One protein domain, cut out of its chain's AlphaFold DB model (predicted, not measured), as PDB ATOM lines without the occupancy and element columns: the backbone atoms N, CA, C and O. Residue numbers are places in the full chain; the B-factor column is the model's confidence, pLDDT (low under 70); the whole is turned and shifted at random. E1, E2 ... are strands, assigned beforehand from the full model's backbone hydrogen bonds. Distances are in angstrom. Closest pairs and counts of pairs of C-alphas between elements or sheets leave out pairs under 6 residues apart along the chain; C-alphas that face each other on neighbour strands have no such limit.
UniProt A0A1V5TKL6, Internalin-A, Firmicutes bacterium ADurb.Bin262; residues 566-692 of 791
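What this domain is: This is residues 566 to 692 of the 791 residues of the protein "Internalin-A" of Firmicutes bacterium ADurb.Bin262 (UniProt A0A1V5TKL6). Two four-stranded sheets lie face to face as a sandwich, E1 E2 E6 E5 on one side and E4 E3 E7 E8 on the other, with their strands crossed at 49 degrees. Two long loops, residues 621 to 635 and residues 656 to 684, extend from the same end of the sandwich; the second makes much of the length, and its residues 665 to 670 stick out free. The printed part has 127 residues with no named helix and eight named strands, E1 to E8 in order, in two antiparallel sheets. The class is all strand, though 52 of the 127 printed residues are in named strands, under half. The whole is compact, with a radius of gyration of the C-alphas of 15.5 A, and spans 49 by 33 by 26 A, only just elongated.

Where its parts are: E1 is residues 566 to 570, beginning at C-alpha 566 (22.259, -5.340, -29.231). E2, residues 580 to 587, is 22.9 A from first to last C-alpha. E3 is residues 592 to 597 and E4 residues 603 to 607. E5, residues 614 to 620, is 17.8 A long and E6, residues 636 to 643, is 20.8 A. E7, residues 648 to 655, is 22.0 A long and ends at C-alpha 655 (9.037, -3.410, -32.968). E8, residues 685 to 689, ends at C-alpha 689 (17.569, -3.505, -12.926).

How they stand to each other: In the first sheet E1 and E2 form a hairpin, with N 585 and O 567 2.8 A apart, within hydrogen-bond range. E2 and E6 are antiparallel at 158 degrees, with N 584 and O 639 at 2.8 A. E5 and E6 form a hairpin, with N 618 and O 638 at 2.9 A. In the second sheet, strongly twisted, E3 and E4 form a hairpin, with N 595 and O 604 at 2.8 A. E3 and E7 are antiparallel at 155 degrees, with N 596 and O 651 at 2.9 A. E7 and E8 form a hairpin at 143 degrees, with N 650 and O 687 at 2.7 A. Between the sheets, the closest C-alphas of the edge strands E1 and E8 are those of Phe 566 and Tyr 685, 6.3 A apart; those of the edge strands E4 and E5 are of Tyr 606 and Ile 614, 7.0 A. E5 and E8 are apart.

The domain as a whole: The C-alphas farthest apart are those of Gly 669 and Gln 692, 50.6 A. The printed part has no cut. The links E5 to E6 and E7 to E8 are long, with 15 and 29 residues. The mean pLDDT of the printed part is 77.1; residues 575 to 578, 629 to 630, 657 to 677 and 692 are under 70.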
ATOM      1  N   PHE A 566      20.919  -4.822 -29.530       80.62
ATOM      2  CA  PHE A 566      22.259  -5.340 -29.231       80.62
ATOM      3  C   PHE A 566      22.965  -4.589 -28.095       80.62
ATOM      4  O   PHE A 566      24.064  -4.971 -27.703       80.62
ATOM      5  N   PHE A 567      22.346  -3.539 -27.554       86.44
ATOM      6  CA  PHE A 567      22.880  -2.781 -26.426       86.44
ATOM      7  C   PHE A 567      21.749  -2.098 -25.663       86.44
ATOM      8  O   PHE A 567      20.865  -1.507 -26.291       86.44
ATOM      9  N   ALA A 568      21.780  -2.152 -24.333       88.19
ATOM     10  CA  ALA A 568      20.806  -1.473 -23.489       88.19
ATOM     11  C   ALA A 568      21.380  -1.246 -22.075       88.19
ATOM     12  O   ALA A 568      21.484  -2.197 -21.307       88.19
ATOM     13  N   GLU A 569      21.730  -0.008 -21.718       88.75
ATOM     14  CA  GLU A 569      22.343   0.327 -20.418       88.75
ATOM     15  C   GLU A 569      21.891   1.698 -19.895       88.75
ATOM     16  O   GLU A 569      21.606   2.607 -20.677       88.75
ATOM     17  N   PHE A 570      21.821   1.853 -18.567       84.00
ATOM     18  CA  PHE A 570      21.525   3.139 -17.927       84.00
ATOM     19  C   PHE A 570      22.699   4.107 -18.074       84.00
ATOM     20  O   PHE A 570      23.841   3.734 -17.818       84.00
ATOM     21  N   ASP A 571      22.406   5.369 -18.387       79.44
ATOM     22  CA  ASP A 571      23.447   6.388 -18.545       79.44
ATOM     23  C   ASP A 571      24.002   6.860 -17.182       79.44
ATOM     24  O   ASP A 571      25.095   7.415 -17.122       79.44
ATOM     25  N   ASN A 572      23.258   6.641 -16.084       72.19
ATOM     26  CA  ASN A 572      23.608   6.993 -14.698       72.19
ATOM     27  C   ASN A 572      23.072   5.947 -13.689       72.19
ATOM     28  O   ASN A 572      22.138   5.213 -14.021       72.19
ATOM     29  N   PRO A 573      23.586   5.891 -12.437       71.81
ATOM     30  CA  PRO A 573      23.079   4.976 -11.413       71.81
ATOM     31  C   PRO A 573      21.593   5.208 -11.121       71.81
ATOM     32  O   PRO A 573      21.140   6.347 -10.990       71.81
ATOM     33  N   TYR A 574      20.830   4.123 -11.003       74.25
ATOM     34  CA  TYR A 574      19.383   4.184 -10.837       74.25
ATOM     35  C   TYR A 574      18.979   3.971  -9.370       74.25
ATOM     36  O   TYR A 574      19.372   2.989  -8.750       74.25
ATOM     37  N   PHE A 575      18.204   4.901  -8.799       65.69
ATOM     38  CA  PHE A 575      17.889   4.953  -7.357       65.69
ATOM     39  C   PHE A 575      16.408   4.680  -7.021       65.69
ATOM     40  O   PHE A 575      16.007   4.767  -5.864       65.69
ATOM     41  N   GLY A 576      15.575   4.345  -8.011       64.44
ATOM     42  CA  GLY A 576      14.222   3.825  -7.765       64.44
ATOM     43  C   GLY A 576      13.109   4.837  -7.452       64.44
ATOM     44  O   GLY A 576      11.999   4.419  -7.123       64.44
ATOM     45  N   ALA A 577      13.341   6.147  -7.599       56.50
ATOM     46  CA  ALA A 577      12.282   7.161  -7.621       56.50
ATOM     47  C   ALA A 577      12.570   8.225  -8.702       56.50
ATOM     48  O   ALA A 577      13.595   8.893  -8.632       56.50
ATOM     49  N   TYR A 578      11.638   8.396  -9.654       65.00
ATOM     50  CA  TYR A 578      11.697   9.230 -10.882       65.00
ATOM     51  C   TYR A 578      12.437   8.622 -12.096       65.00
ATOM     52  O   TYR A 578      13.201   7.671 -11.970       65.00
ATOM     53  N   PHE A 579      12.115   9.127 -13.300       76.25
ATOM     54  CA  PHE A 579      12.639   8.648 -14.588       76.25
ATOM     55  C   PHE A 579      14.167   8.822 -14.700       76.25
ATOM     56  O   PHE A 579      14.677   9.882 -14.340       76.25
ATOM     57  N   ALA A 580      14.868   7.831 -15.261       81.31
ATOM     58  CA  ALA A 580      16.317   7.840 -15.479       81.31
ATOM     59  C   ALA A 580      16.682   7.567 -16.951       81.31
ATOM     60  O   ALA A 580      16.089   6.669 -17.553       81.31
ATOM     61  N   PRO A 581      17.638   8.305 -17.542       87.19
ATOM     62  CA  PRO A 581      18.016   8.133 -18.939       87.19
ATOM     63  C   PRO A 581      18.771   6.817 -19.153       87.19
ATOM     64  O   PRO A 581      19.631   6.419 -18.363       87.19
ATOM     65  N   MET A 582      18.404   6.129 -20.225       90.62
ATOM     66  CA  MET A 582      18.943   4.846 -20.633       90.62
ATOM     67  C   MET A 582      19.183   4.848 -22.140       90.62
ATOM     68  O   MET A 582      18.283   5.192 -22.913       90.62
ATOM     69  N   THR A 583      20.355   4.379 -22.553       93.75
ATOM     70  CA  THR A 583      20.723   4.223 -23.957       93.75
ATOM     71  C   THR A 583      20.408   2.813 -24.454       93.75
ATOM     72  O   THR A 583      20.886   1.822 -23.908       93.75
ATOM     73  N   VAL A 584      19.644   2.713 -25.544       92.69
ATOM     74  CA  VAL A 584      19.312   1.464 -26.245       92.69
ATOM     75  C   VAL A 584      19.782   1.545 -27.695       92.69
ATOM     76  O   VAL A 584      19.365   2.446 -28.418       92.69
ATOM     77  N   LYS A 585      20.614   0.601 -28.157       90.31
ATOM     78  CA  LYS A 585      20.999   0.494 -29.577       90.31
ATOM     79  C   LYS A 585      20.311  -0.680 -30.254       90.31
ATOM     80  O   LYS A 585      20.266  -1.795 -29.729       90.31
ATOM     81  N   VAL A 586      19.771  -0.410 -31.434       85.81
ATOM     82  CA  VAL A 586      18.846  -1.292 -32.140       85.81
ATOM     83  C   VAL A 586      19.088  -1.228 -33.641       85.81
ATOM     84  O   VAL A 586      19.268  -0.151 -34.197       85.81
ATOM     85  N   TYR A 587      19.106  -2.376 -34.310       78.50
ATOM     86  CA  TYR A 587      19.262  -2.453 -35.759       78.50
ATOM     87  C   TYR A 587      18.087  -1.794 -36.486       78.50
ATOM     88  O   TYR A 587      16.932  -1.961 -36.098       78.50
ATOM     89  N   GLY A 588      18.378  -1.087 -37.579       76.56
ATOM     90  CA  GLY A 588      17.374  -0.392 -38.388       76.56
ATOM     91  C   GLY A 588      16.600   0.699 -37.636       76.56
ATOM     92  O   GLY A 588      17.089   1.281 -36.672       76.56
ATOM     93  N   SER A 589      15.380   0.985 -38.103       80.50
ATOM     94  CA  SER A 589      14.531   2.064 -37.575       80.50
ATOM     95  C   SER A 589      13.222   1.524 -36.978       80.50
ATOM     96  O   SER A 589      12.210   1.403 -37.681       80.50
ATOM     97  N   PRO A 590      13.197   1.135 -35.688       84.69
ATOM     98  CA  PRO A 590      11.983   0.626 -35.058       84.69
ATOM     99  C   PRO A 590      10.954   1.732 -34.784       84.69
ATOM    100  O   PRO A 590      11.259   2.920 -34.694       84.69
ATOM    101  N   THR A 591       9.695   1.341 -34.611       84.25
ATOM    102  CA  THR A 591       8.619   2.219 -34.122       84.25
ATOM    103  C   THR A 591       8.497   2.213 -32.606       84.25
ATOM    104  O   THR A 591       8.026   3.202 -32.043       84.25
ATOM    105  N   GLN A 592       8.882   1.119 -31.941       89.38
ATOM    106  CA  GLN A 592       8.737   0.981 -30.491       89.38
ATOM    107  C   GLN A 592       9.919   0.241 -29.869       89.38
ATOM    108  O   GLN A 592      10.399  -0.741 -30.436       89.38
ATOM    109  N   ILE A 593      10.304   0.674 -28.671       92.25
ATOM    110  CA  ILE A 593      11.192  -0.050 -27.756       92.25
ATOM    111  C   ILE A 593      10.369  -0.472 -26.543       92.25
ATOM    112  O   ILE A 593       9.657   0.343 -25.956       92.25
ATOM    113  N   GLN A 594      10.436  -1.747 -26.177       93.50
ATOM    114  CA  GLN A 594       9.708  -2.300 -25.043       93.50
ATOM    115  C   GLN A 594      10.648  -3.001 -24.072       93.50
ATOM    116  O   GLN A 594      11.466  -3.830 -24.464       93.50
ATOM    117  N   PHE A 595      10.437  -2.706 -22.795       93.75
ATOM    118  CA  PHE A 595      11.004  -3.399 -21.652       93.75
ATOM    119  C   PHE A 595       9.975  -4.406 -21.157       93.75
ATOM    120  O   PHE A 595       8.894  -4.022 -20.710       93.75
ATOM    121  N   TYR A 596      10.283  -5.691 -21.280       92.19
ATOM    122  CA  TYR A 596       9.418  -6.792 -20.870       92.19
ATOM    123  C   TYR A 596       9.980  -7.429 -19.601       92.19
ATOM    124  O   TYR A 596      11.062  -8.004 -19.640       92.19
ATOM    125  N   ARG A 597       9.268  -7.325 -18.477       93.06
ATOM    126  CA  ARG A 597       9.692  -7.866 -17.178       93.06
ATOM    127  C   ARG A 597       9.519  -9.381 -17.155       93.06
ATOM    128  O   ARG A 597       8.403  -9.872 -17.306       93.06
ATOM    129  N   LEU A 598      10.590 -10.125 -16.896       89.44
ATOM    130  CA  LEU A 598      10.571 -11.591 -16.939       89.44
ATOM    131  C   LEU A 598       9.757 -12.215 -15.796       89.44
ATOM    132  O   LEU A 598       9.098 -13.229 -15.999       89.44
ATOM    133  N   GLY A 599       9.741 -11.589 -14.613       84.88
ATOM    134  CA  GLY A 599       9.091 -12.161 -13.426       84.88
ATOM    135  C   GLY A 599       7.558 -12.210 -13.465       84.88
ATOM    136  O   GLY A 599       6.958 -13.017 -12.763       84.88
ATOM    137  N   ASN A 600       6.902 -11.349 -14.250       86.19
ATOM    138  CA  ASN A 600       5.432 -11.288 -14.306       86.19
ATOM    139  C   ASN A 600       4.856 -10.861 -15.669       86.19
ATOM    140  O   ASN A 600       3.648 -10.669 -15.787       86.19
ATOM    141  N   GLY A 601       5.701 -10.668 -16.685       86.06
ATOM    142  CA  GLY A 601       5.291 -10.255 -18.025       86.06
ATOM    143  C   GLY A 601       4.822  -8.803 -18.155       86.06
ATOM    144  O   GLY A 601       4.316  -8.431 -19.214       86.06
ATOM    145  N   ALA A 602       4.970  -7.970 -17.117       88.62
ATOM    146  CA  ALA A 602       4.641  -6.549 -17.198       88.62
ATOM    147  C   ALA A 602       5.521  -5.846 -18.243       88.62
ATOM    148  O   ALA A 602       6.700  -6.170 -18.390       88.62
ATOM    149  N   THR A 603       4.966  -4.865 -18.959       90.62
ATOM    150  CA  THR A 603       5.708  -4.153 -20.009       90.62
ATOM    151  C   THR A 603       5.707  -2.650 -19.814       90.62
ATOM    152  O   THR A 603       4.706  -2.063 -19.404       90.62
ATOM    153  N   VAL A 604       6.827  -2.027 -20.172       91.44
ATOM    154  CA  VAL A 604       6.957  -0.577 -20.331       91.44
ATOM    155  C   VAL A 604       7.370  -0.317 -21.774       91.44
ATOM    156  O   VAL A 604       8.378  -0.846 -22.233       91.44
ATOM    157  N   THR A 605       6.560   0.437 -22.521       92.00
ATOM    158  CA  THR A 605       6.743   0.616 -23.972       92.00
ATOM    159  C   THR A 605       6.899   2.086 -24.338       92.00
ATOM    160  O   THR A 605       6.092   2.932 -23.949       92.00
ATOM    161  N   TYR A 606       7.910   2.370 -25.149       93.25
ATOM    162  CA  TYR A 606       8.252   3.688 -25.659       93.25
ATOM    163  C   TYR A 606       8.014   3.716 -27.161       93.25
ATOM    164  O   TYR A 606       8.577   2.918 -27.907       93.25
ATOM    165  N   ILE A 607       7.138   4.620 -27.597       90.50
ATOM    166  CA  ILE A 607       6.689   4.727 -28.986       90.50
ATOM    167  C   ILE A 607       7.312   5.980 -29.598       90.50
ATOM    168  O   ILE A 607       7.120   7.080 -29.068       90.50
ATOM    169  N   ARG A 608       8.035   5.811 -30.716       88.12
ATOM    170  CA  ARG A 608       8.667   6.901 -31.477       88.12
ATOM    171  C   ARG A 608       7.664   8.020 -31.750       88.12
ATOM    172  O   ARG A 608       6.564   7.752 -32.220       88.12
ATOM    173  N   GLY A 609       8.060   9.267 -31.493       83.12
ATOM    174  CA  GLY A 609       7.267  10.461 -31.817       83.12
ATOM    175  C   GLY A 609       5.999  10.658 -30.978       83.12
ATOM    176  O   GLY A 609       5.315  11.657 -31.162       83.12
ATOM    177  N   VAL A 610       5.691   9.732 -30.064       87.44
ATOM    178  CA  VAL A 610       4.503   9.791 -29.198       87.44
ATOM    179  C   VAL A 610       4.893   9.920 -27.729       87.44
ATOM    180  O   VAL A 610       4.284  10.698 -27.002       87.44
ATOM    181  N   ASN A 611       5.881   9.150 -27.263       87.88
ATOM    182  CA  ASN A 611       6.236   9.132 -25.847       87.88
ATOM    183  C   ASN A 611       7.211  10.285 -25.513       87.88
ATOM    184  O   ASN A 611       8.329  10.273 -26.029       87.88
ATOM    185  N   PRO A 612       6.839  11.246 -24.641       86.31
ATOM    186  CA  PRO A 612       7.677  12.404 -24.315       86.31
ATOM    187  C   PRO A 612       8.933  12.045 -23.510       86.31
ATOM    188  O   PRO A 612       9.823  12.875 -23.367       86.31
ATOM    189  N   ASN A 613       9.024  10.816 -22.990       89.81
ATOM    190  CA  ASN A 613      10.199  10.344 -22.263       89.81
ATOM    191  C   ASN A 613      11.305   9.806 -23.187       89.81
ATOM    192  O   ASN A 613      12.353   9.404 -22.697       89.81
ATOM    193  N   ILE A 614      11.107   9.770 -24.507       90.56
ATOM    194  CA  ILE A 614      12.208   9.515 -25.443       90.56
ATOM    195  C   ILE A 614      12.959  10.835 -25.629       90.56
ATOM    196  O   ILE A 614      12.408  11.786 -26.178       90.56
ATOM    197  N   LEU A 615      14.205  10.887 -25.162       91.31
ATOM    198  CA  LEU A 615      15.031  12.093 -25.176       91.31
ATOM    199  C   LEU A 615      15.675  12.331 -26.544       91.31
ATOM    200  O   LEU A 615      15.730  13.468 -27.006       91.31
ATOM    201  N   SER A 616      16.157  11.274 -27.202       91.50
ATOM    202  CA  SER A 616      16.742  11.370 -28.544       91.50
ATOM    203  C   SER A 616      16.727  10.033 -29.290       91.50
ATOM    204  O   SER A 616      16.683   8.962 -28.684       91.50
ATOM    205  N   ILE A 617      16.761  10.109 -30.626       91.81
ATOM    206  CA  ILE A 617      17.005   8.971 -31.521       91.81
ATOM    207  C   ILE A 617      18.002   9.417 -32.603       91.81
ATOM    208  O   ILE A 617      17.743  10.410 -33.282       91.81
ATOM    209  N   GLN A 618      19.107   8.684 -32.786       93.06
ATOM    210  CA  GLN A 618      20.150   8.971 -33.787       93.06
ATOM    211  C   GLN A 618      20.516   7.716 -34.592       93.06
ATOM    212  O   GLN A 618      20.787   6.673 -34.000       93.06
ATOM    213  N   GLY A 619      20.556   7.816 -35.926       87.31
ATOM    214  CA  GLY A 619      20.964   6.731 -36.829       87.31
ATOM    215  C   GLY A 619      22.474   6.688 -37.083       87.31
ATOM    216  O   GLY A 619      23.131   7.731 -37.033       87.31
ATOM    217  N   TYR A 620      23.003   5.497 -37.379       84.38
ATOM    218  CA  TYR A 620      24.412   5.221 -37.682       84.38
ATOM    219  C   TYR A 620      24.572   4.200 -38.821       84.38
ATOM    220  O   TYR A 620      23.726   3.317 -38.992       84.38
ATOM    221  N   ASP A 621      25.652   4.315 -39.596       81.00
ATOM    222  CA  ASP A 621      26.050   3.312 -40.590       81.00
ATOM    223  C   ASP A 621      26.774   2.104 -39.967       81.00
ATOM    224  O   ASP A 621      26.988   2.035 -38.753       81.00
ATOM    225  N   GLN A 622      27.155   1.127 -40.799       73.38
ATOM    226  CA  GLN A 622      27.836  -0.096 -40.344       73.38
ATOM    227  C   GLN A 622      29.228   0.151 -39.735       73.38
ATOM    228  O   GLN A 622      29.786  -0.746 -39.110       73.38
ATOM    229  N   TYR A 623      29.785   1.353 -39.909       74.50
ATOM    230  CA  TYR A 623      31.079   1.766 -39.370       74.50
ATOM    231  C   TYR A 623      30.935   2.668 -38.134       74.50
ATOM    232  O   TYR A 623      31.936   3.109 -37.576       74.50
ATOM    233  N   GLY A 624      29.705   2.934 -37.681       74.62
ATOM    234  CA  GLY A 624      29.428   3.768 -36.512       74.62
ATOM    235  C   GLY A 624      29.452   5.273 -36.785       74.62
ATOM    236  O   GLY A 624      29.523   6.051 -35.835       74.62
ATOM    237  N   SER A 625      29.355   5.699 -38.047       82.81
ATOM    238  CA  SER A 625      29.245   7.118 -38.408       82.81
ATOM    239  C   SER A 625      27.781   7.583 -38.396       82.81
ATOM    240  O   SER A 625      26.919   6.827 -38.850       82.81
ATOM    241  N   PRO A 626      27.451   8.800 -37.906       87.62
ATOM    242  CA  PRO A 626      26.066   9.274 -37.836       87.62
ATOM    243  C   PRO A 626      25.420   9.418 -39.221       87.62
ATOM    244  O   PRO A 626      25.971  10.069 -40.107       87.62
ATOM    245  N   VAL A 627      24.212   8.876 -39.394       85.56
ATOM    246  CA  VAL A 627      23.398   9.013 -40.613       85.56
ATOM    247  C   VAL A 627      21.942   9.348 -40.279       85.56
ATOM    248  O   VAL A 627      21.454   9.099 -39.176       85.56
ATOM    249  N   ALA A 628      21.217   9.920 -41.241       79.56
ATOM    250  CA  ALA A 628      19.790  10.198 -41.089       79.56
ATOM    251  C   ALA A 628      18.957   8.897 -41.016       79.56
ATOM    252  O   ALA A 628      19.272   7.920 -41.694       79.56
ATOM    253  N   ALA A 629      17.848   8.909 -40.264       65.44
ATOM    254  CA  ALA A 629      16.991   7.740 -39.993       65.44
ATOM    255  C   ALA A 629      16.324   7.090 -41.232       65.44
ATOM    256  O   ALA A 629      15.732   6.023 -41.119       65.44
ATOM    257  N   GLY A 630      16.412   7.713 -42.413       66.75
ATOM    258  CA  GLY A 630      15.941   7.161 -43.693       66.75
ATOM    259  C   GLY A 630      17.055   6.857 -44.703       66.75
ATOM    260  O   GLY A 630      16.760   6.618 -45.870       66.75
ATOM    261  N   SER A 631      18.327   6.928 -44.296       74.44
ATOM    262  CA  SER A 631      19.466   6.701 -45.192       74.44
ATOM    263  C   SER A 631      19.541   5.235 -45.643       74.44
ATOM    264  O   SER A 631      19.410   4.352 -44.796       74.44
ATOM    265  N   PRO A 632      19.850   4.938 -46.922       72.19
ATOM    266  CA  PRO A 632      20.152   3.570 -47.354       72.19
ATOM    267  C   PRO A 632      21.407   2.997 -46.675       72.19
ATOM    268  O   PRO A 632      21.588   1.785 -46.662       72.19
ATOM    269  N   ALA A 633      22.252   3.852 -46.086       74.31
ATOM    270  CA  ALA A 633      23.402   3.442 -45.285       74.31
ATOM    271  C   ALA A 633      23.063   3.190 -43.801       74.31
ATOM    272  O   ALA A 633      23.965   2.854 -43.040       74.31
ATOM    273  N   LEU A 634      21.808   3.372 -43.361       77.31
ATOM    274  CA  LEU A 634      21.410   3.147 -41.968       77.31
ATOM    275  C   LEU A 634      21.571   1.670 -41.591       77.31
ATOM    276  O   LEU A 634      20.849   0.808 -42.091       77.31
ATOM    277  N   ALA A 635      22.468   1.397 -40.649       74.31
ATOM    278  CA  ALA A 635      22.658   0.072 -40.076       74.31
ATOM    279  C   ALA A 635      21.918  -0.077 -38.737       74.31
ATOM    280  O   ALA A 635      21.256  -1.089 -38.498       74.31
ATOM    281  N   TYR A 636      21.988   0.935 -37.868       81.06
ATOM    282  CA  TYR A 636      21.349   0.911 -36.551       81.06
ATOM    283  C   TYR A 636      20.989   2.309 -36.041       81.06
ATOM    284  O   TYR A 636      21.463   3.319 -36.552       81.06
ATOM    285  N   GLU A 637      20.168   2.367 -34.999       89.50
ATOM    286  CA  GLU A 637      19.836   3.575 -34.257       89.50
ATOM    287  C   GLU A 637      20.210   3.453 -32.778       89.50
ATOM    288  O   GLU A 637      20.225   2.365 -32.201       89.50
ATOM    289  N   THR A 638      20.468   4.596 -32.150       91.94
ATOM    290  CA  THR A 638      20.624   4.747 -30.702       91.94
ATOM    291  C   THR A 638      19.461   5.568 -30.160       91.94
ATOM    292  O   THR A 638      19.213   6.670 -30.644       91.94
ATOM    293  N   TRP A 639      18.753   5.028 -29.173       93.81
ATOM    294  CA  TRP A 639      17.608   5.621 -28.490       93.81
ATOM    295  C   TRP A 639      18.001   5.966 -27.056       93.81
ATOM    296  O   TRP A 639      18.351   5.067 -26.299       93.81
ATOM    297  N   VAL A 640      17.894   7.235 -26.666       93.06
ATOM    298  CA  VAL A 640      18.041   7.652 -25.264       93.06
ATOM    299  C   VAL A 640      16.649   7.845 -24.678       93.06
ATOM    300  O   VAL A 640      15.867   8.662 -25.168       93.06
ATOM    301  N   ILE A 641      16.308   7.063 -23.657       93.19
ATOM    302  CA  ILE A 641      14.957   6.959 -23.103       93.19
ATOM    303  C   ILE A 641      15.007   7.188 -21.594       93.19
ATOM    304  O   ILE A 641      15.707   6.484 -20.880       93.19
ATOM    305  N   ASN A 642      14.204   8.119 -21.091       89.56
ATOM    306  CA  ASN A 642      13.940   8.280 -19.668       89.56
ATOM    307  C   ASN A 642      12.997   7.164 -19.186       89.56
ATOM    308  O   ASN A 642      11.787   7.184 -19.443       89.56
ATOM    309  N   VAL A 643      13.547   6.166 -18.494       88.94
ATOM    310  CA  VAL A 643      12.825   4.982 -18.020       88.94
ATOM    311  C   VAL A 643      12.482   5.038 -16.535       88.94
ATOM    312  O   VAL A 643      13.210   5.611 -15.738       88.94
ATOM    313  N   ASN A 644      11.350   4.446 -16.152       85.81
ATOM    314  CA  ASN A 644      10.954   4.258 -14.754       85.81
ATOM    315  C   ASN A 644      10.607   2.779 -14.561       85.81
ATOM    316  O   ASN A 644       9.488   2.346 -14.845       85.81
ATOM    317  N   LEU A 645      11.614   1.997 -14.181       86.44
ATOM    318  CA  LEU A 645      11.539   0.544 -14.019       86.44
ATOM    319  C   LEU A 645      11.642   0.168 -12.532       86.44
ATOM    320  O   LEU A 645      12.308   0.844 -11.759       86.44
ATOM    321  N   SER A 646      11.007  -0.921 -12.107       82.94
ATOM    322  CA  SER A 646      11.258  -1.512 -10.780       82.94
ATOM    323  C   SER A 646      12.409  -2.513 -10.840       82.94
ATOM    324  O   SER A 646      12.600  -3.106 -11.903       82.94
ATOM    325  N   GLU A 647      13.075  -2.794  -9.717       83.38
ATOM    326  CA  GLU A 647      14.071  -3.872  -9.642       83.38
ATOM    327  C   GLU A 647      13.500  -5.211 -10.138       83.38
ATOM    328  O   GLU A 647      12.445  -5.672  -9.675       83.38
ATOM    329  N   ALA A 648      14.151  -5.781 -11.151       86.69
ATOM    330  CA  ALA A 648      13.850  -7.075 -11.765       86.69
ATOM    331  C   ALA A 648      14.734  -7.320 -12.991       86.69
ATOM    332  O   ALA A 648      15.370  -6.403 -13.511       86.69
ATOM    333  N   ASP A 649      14.662  -8.543 -13.509       89.25
ATOM    334  CA  ASP A 649      15.132  -8.871 -14.847       89.25
ATOM    335  C   ASP A 649      14.076  -8.538 -15.908       89.25
ATOM    336  O   ASP A 649      12.882  -8.844 -15.782       89.25
ATOM    337  N   TYR A 650      14.546  -7.920 -16.982       92.81
ATOM    338  CA  TYR A 650      13.807  -7.542 -18.170       92.81
ATOM    339  C   TYR A 650      14.497  -8.109 -19.408       92.81
ATOM    340  O   TYR A 650      15.674  -8.468 -19.397       92.81
ATOM    341  N   VAL A 651      13.765  -8.116 -20.515       91.19
ATOM    342  CA  VAL A 651      14.366  -8.087 -21.846       91.19
ATOM    343  C   VAL A 651      13.955  -6.816 -22.575       91.19
ATOM    344  O   VAL A 651      12.821  -6.343 -22.439       91.19
ATOM    345  N   VAL A 652      14.878  -6.269 -23.355       92.56
ATOM    346  CA  VAL A 652      14.684  -5.112 -24.221       92.56
ATOM    347  C   VAL A 652      14.501  -5.608 -25.645       92.56
ATOM    348  O   VAL A 652      15.311  -6.372 -26.174       92.56
ATOM    349  N   ARG A 653      13.403  -5.187 -26.264       87.69
ATOM    350  CA  ARG A 653      13.011  -5.641 -27.598       87.69
ATOM    351  C   ARG A 653      12.399  -4.526 -28.416       87.69
ATOM    352  O   ARG A 653      11.793  -3.600 -27.875       87.69
ATOM    353  N   ALA A 654      12.539  -4.639 -29.729       86.62
ATOM    354  CA  ALA A 654      12.098  -3.623 -30.667       86.62
ATOM    355  C   ALA A 654      10.942  -4.114 -31.541       86.62
ATOM    356  O   ALA A 654      10.798  -5.309 -31.796       86.62
ATOM    357  N   LYS A 655      10.107  -3.177 -31.991       83.62
ATOM    358  CA  LYS A 655       9.037  -3.410 -32.968       83.62
ATOM    359  C   LYS A 655       9.218  -2.472 -34.147       83.62
ATOM    360  O   LYS A 655       9.415  -1.278 -33.950       83.62
ATOM    361  N   PHE A 656       9.080  -2.984 -35.362       76.38
ATOM    362  CA  PHE A 656       9.292  -2.237 -36.605       76.38
ATOM    363  C   PHE A 656       7.956  -1.870 -37.286       76.38
ATOM    364  O   PHE A 656       6.956  -2.560 -37.062       76.38
ATOM    365  N   PRO A 657       7.889  -0.759 -38.049       65.00
ATOM    366  CA  PRO A 657       6.681  -0.378 -38.785       65.00
ATOM    367  C   PRO A 657       6.350  -1.392 -39.889       65.00
ATOM    368  O   PRO A 657       7.247  -1.959 -40.510       65.00
ATOM    369  N   VAL A 658       5.055  -1.569 -40.182       54.31
ATOM    370  CA  VAL A 658       4.592  -2.270 -41.389       54.31
ATOM    371  C   VAL A 658       4.288  -1.227 -42.462       54.31
ATOM    372  O   VAL A 658       3.254  -0.575 -42.373       54.31
ATOM    373  N   GLN A 659       5.163  -1.084 -43.461       43.62
ATOM    374  CA  GLN A 659       4.803  -1.041 -44.889       43.62
ATOM    375  C   GLN A 659       6.027  -0.776 -45.779       43.62
ATOM    376  O   GLN A 659       6.747   0.193 -45.578       43.62
ATOM    377  N   GLY A 660       6.167  -1.603 -46.824       44.91
ATOM    378  CA  GLY A 660       6.805  -1.226 -48.088       44.91
ATOM    379  C   GLY A 660       8.330  -1.282 -48.129       44.91
ATOM    380  O   GLY A 660       8.992  -0.269 -47.958       44.91
ATOM    381  N   THR A 661       8.852  -2.444 -48.529       41.53
ATOM    382  CA  THR A 661      10.252  -2.695 -48.926       41.53
ATOM    383  C   THR A 661      11.235  -2.893 -47.774       41.53
ATOM    384  O   THR A 661      12.072  -2.051 -47.502       41.53
ATOM    385  N   LEU A 662      11.165  -4.063 -47.140       37.47
ATOM    386  CA  LEU A 662      12.313  -4.967 -47.003       37.47
ATOM    387  C   LEU A 662      11.750  -6.353 -46.671       37.47
ATOM    388  O   LEU A 662      11.399  -6.666 -45.535       37.47
ATOM    389  N   LEU A 663      11.609  -7.166 -47.717       37.41
ATOM    390  CA  LEU A 663      11.375  -8.599 -47.613       37.41
ATOM    391  C   LEU A 663      12.562  -9.178 -46.829       37.41
ATOM    392  O   LEU A 663      13.701  -9.087 -47.290       37.41
ATOM    393  N   LYS A 664      12.340  -9.788 -45.661       39.59
ATOM    394  CA  LYS A 664      13.292 -10.798 -45.189       39.59
ATOM    395  C   LYS A 664      13.039 -12.040 -46.037       39.59
ATOM    396  O   LYS A 664      12.222 -12.877 -45.676       39.59
ATOM    397  N   THR A 665      13.696 -12.125 -47.188       38.62
ATOM    398  CA  THR A 665      13.794 -13.381 -47.931       38.62
ATOM    399  C   THR A 665      14.733 -14.286 -47.136       38.62
ATOM    400  O   THR A 665      15.891 -13.922 -46.913       38.62
ATOM    401  N   GLN A 666      14.244 -15.430 -46.652       41.84
ATOM    402  CA  GLN A 666      15.149 -16.495 -46.220       41.84
ATOM    403  C   GLN A 666      15.917 -17.031 -47.444       41.84
ATOM    404  O   GLN A 666      15.445 -16.876 -48.570       41.84
ATOM    405  N   PRO A 667      17.093 -17.655 -47.268       41.28
ATOM    406  CA  PRO A 667      17.892 -18.180 -48.382       41.28
ATOM    407  C   PRO A 667      17.185 -19.226 -49.270       41.28
ATOM    408  O   PRO A 667      17.703 -19.549 -50.333       41.28
ATOM    409  N   ASP A 668      16.017 -19.738 -48.868       42.56
ATOM    410  CA  ASP A 668      15.158 -20.659 -49.628       42.56
ATOM    411  C   ASP A 668      13.939 -19.982 -50.295       42.56
ATOM    412  O   ASP A 668      13.135 -20.644 -50.950       42.56
ATOM    413  N   GLY A 669      13.786 -18.663 -50.152       44.69
ATOM    414  CA  GLY A 669      12.679 -17.911 -50.743       44.69
ATOM    415  C   GLY A 669      11.366 -17.929 -49.951       44.69
ATOM    416  O   GLY A 669      10.389 -17.341 -50.420       44.69
ATOM    417  N   ALA A 670      11.305 -18.529 -48.755       42.06
ATOM    418  CA  ALA A 670      10.082 -18.521 -47.953       42.06
ATOM    419  C   ALA A 670       9.792 -17.133 -47.336       42.06
ATOM    420  O   ALA A 670      10.644 -16.507 -46.700       42.06
ATOM    421  N   GLN A 671       8.559 -16.647 -47.526       41.91
ATOM    422  CA  GLN A 671       8.037 -15.386 -46.983       41.91
ATOM    423  C   GLN A 671       7.335 -15.648 -45.645       41.91
ATOM    424  O   GLN A 671       6.323 -16.349 -45.610       41.91
ATOM    425  N   ILE A 672       7.817 -15.059 -44.548       40.53
ATOM    426  CA  ILE A 672       7.138 -15.135 -43.246       40.53
ATOM    427  C   ILE A 672       6.353 -13.841 -43.006       40.53
ATOM    428  O   ILE A 672       6.931 -12.778 -42.791       40.53
ATOM    429  N   ASN A 673       5.022 -13.933 -43.027       41.06
ATOM    430  CA  ASN A 673       4.124 -12.869 -42.579       41.06
ATOM    431  C   ASN A 673       4.136 -12.825 -41.047       41.06
ATOM    432  O   ASN A 673       3.468 -13.636 -40.405       41.06
ATOM    433  N   THR A 674       4.844 -11.879 -40.436       41.28
ATOM    434  CA  THR A 674       4.665 -11.597 -39.006       41.28
ATOM    435  C   THR A 674       4.064 -10.213 -38.809       41.28
ATOM    436  O   THR A 674       4.696  -9.173 -38.974       41.28
ATOM    437  N   LEU A 675       2.772 -10.229 -38.463       47.25
ATOM    438  CA  LEU A 675       2.033  -9.100 -37.911       47.25
ATOM    439  C   LEU A 675       2.843  -8.459 -36.779       47.25
ATOM    440  O   LEU A 675       3.215  -9.183 -35.876       47.25
ATOM    441  N   PHE A 676       3.050  -7.139 -36.783       51.66
ATOM    442  CA  PHE A 676       3.150  -6.254 -35.603       51.66
ATOM    443  C   PHE A 676       3.743  -6.801 -34.272       51.66
ATOM    444  O   PHE A 676       3.297  -6.379 -33.197       51.66
ATOM    445  N   LEU A 677       4.742  -7.680 -34.303       63.09
ATOM    446  CA  LEU A 677       5.259  -8.389 -33.130       63.09
ATOM    447  C   LEU A 677       6.653  -7.866 -32.780       63.09
ATOM    448  O   LEU A 677       7.456  -7.553 -33.656       63.09
ATOM    449  N   PHE A 678       6.914  -7.736 -31.483       73.94
ATOM    450  CA  PHE A 678       8.271  -7.565 -30.974       73.94
ATOM    451  C   PHE A 678       9.083  -8.843 -31.210       73.94
ATOM    452  O   PHE A 678       8.492  -9.916 -31.363       73.94
ATOM    453  N   ASP A 679      10.412  -8.742 -31.145       71.00
ATOM    454  CA  ASP A 679      11.276  -9.926 -31.084       71.00
ATOM    455  C   ASP A 679      10.758 -10.943 -30.041       71.00
ATOM    456  O   ASP A 679      10.266 -10.549 -28.964       71.00
ATOM    457  N   PRO A 680      10.853 -12.260 -30.325       77.06
ATOM    458  CA  PRO A 680      10.578 -13.286 -29.329       77.06
ATOM    459  C   PRO A 680      11.408 -13.033 -28.068       77.06
ATOM    460  O   PRO A 680      12.583 -12.678 -28.151       77.06
ATOM    461  N   VAL A 681      10.814 -13.241 -26.890       76.88
ATOM    462  CA  VAL A 681      11.470 -12.964 -25.594       76.88
ATOM    463  C   VAL A 681      12.821 -13.685 -25.483       76.88
ATOM    464  O   VAL A 681      13.796 -13.074 -25.065       76.88
ATOM    465  N   GLY A 682      12.918 -14.938 -25.948       72.25
ATOM    466  CA  GLY A 682      14.167 -15.718 -25.943       72.25
ATOM    467  C   GLY A 682      15.232 -15.282 -26.961       72.25
ATOM    468  O   GLY A 682      16.313 -15.855 -26.981       72.25
ATOM    469  N   GLN A 683      14.929 -14.303 -27.815       71.69
ATOM    470  CA  GLN A 683      15.846 -13.711 -28.799       71.69
ATOM    471  C   GLN A 683      16.037 -12.200 -28.563       71.69
ATOM    472  O   GLN A 683      16.584 -11.498 -29.408       71.69
ATOM    473  N   SER A 684      15.547 -11.690 -27.429       83.62
ATOM    474  CA  SER A 684      15.616 -10.279 -27.040       83.62
ATOM    475  C   SER A 684      16.829 -10.009 -26.141       83.62
ATOM    476  O   SER A 684      17.370 -10.928 -25.529       83.62
ATOM    477  N   TYR A 685      17.252  -8.747 -26.034       84.75
ATOM    478  CA  TYR A 685      18.434  -8.365 -25.255       84.75
ATOM    479  C   TYR A 685      18.140  -8.398 -23.742       84.75
ATOM    480  O   TYR A 685      17.171  -7.764 -23.326       84.75
ATOM    481  N   PRO A 686      18.912  -9.101 -22.897       88.75
ATOM    482  CA  PRO A 686      18.664  -9.160 -21.453       88.75
ATOM    483  C   PRO A 686      19.053  -7.854 -20.736       88.75
ATOM    484  O   PRO A 686      20.030  -7.213 -21.101       88.75
ATOM    485  N   LEU A 687      18.312  -7.474 -19.691       89.62
ATOM    486  CA  LEU A 687      18.584  -6.298 -18.854       89.62
ATOM    487  C   LEU A 687      18.187  -6.564 -17.396       89.62
ATOM    488  O   LEU A 687      17.015  -6.802 -17.121       89.62
ATOM    489  N   THR A 688      19.110  -6.417 -16.451       88.50
ATOM    490  CA  THR A 688      18.820  -6.508 -15.008       88.50
ATOM    491  C   THR A 688      18.802  -5.115 -14.377       88.50
ATOM    492  O   THR A 688      19.719  -4.324 -14.582       88.50
ATOM    493  N   VAL A 689      17.760  -4.803 -13.598       81.94
ATOM    494  CA  VAL A 689      17.569  -3.505 -12.926       81.94
ATOM    495  C   VAL A 689      17.703  -3.670 -11.410       81.94
ATOM    496  O   VAL A 689      16.985  -4.483 -10.829       81.94
ATOM    497  N   VAL A 690      18.569  -2.868 -10.775       77.06
ATOM    498  CA  VAL A 690      18.826  -2.828  -9.316       77.06
ATOM    499  C   VAL A 690      18.956  -1.365  -8.854       77.06
ATOM    500  O   VAL A 690      19.533  -0.551  -9.576       77.06
ATOM    501  N   PHE A 691      18.415  -1.019  -7.681       76.00
ATOM    502  CA  PHE A 691      18.463   0.307  -7.054       76.00
ATOM    503  C   PHE A 691      19.684   0.466  -6.121       76.00
ATOM    504  O   PHE A 691      20.184  -0.503  -5.555       76.00
ATOM    505  N   GLN A 692      20.161   1.699  -5.918       63.88
ATOM    506  CA  GLN A 692      21.349   2.033  -5.098       63.88
ATOM    507  C   GLN A 692      20.972   2.713  -3.743       63.88
ATOM    508  O   GLN A 692      19.916   3.336  -3.659       63.88
TER     509      GLN A 692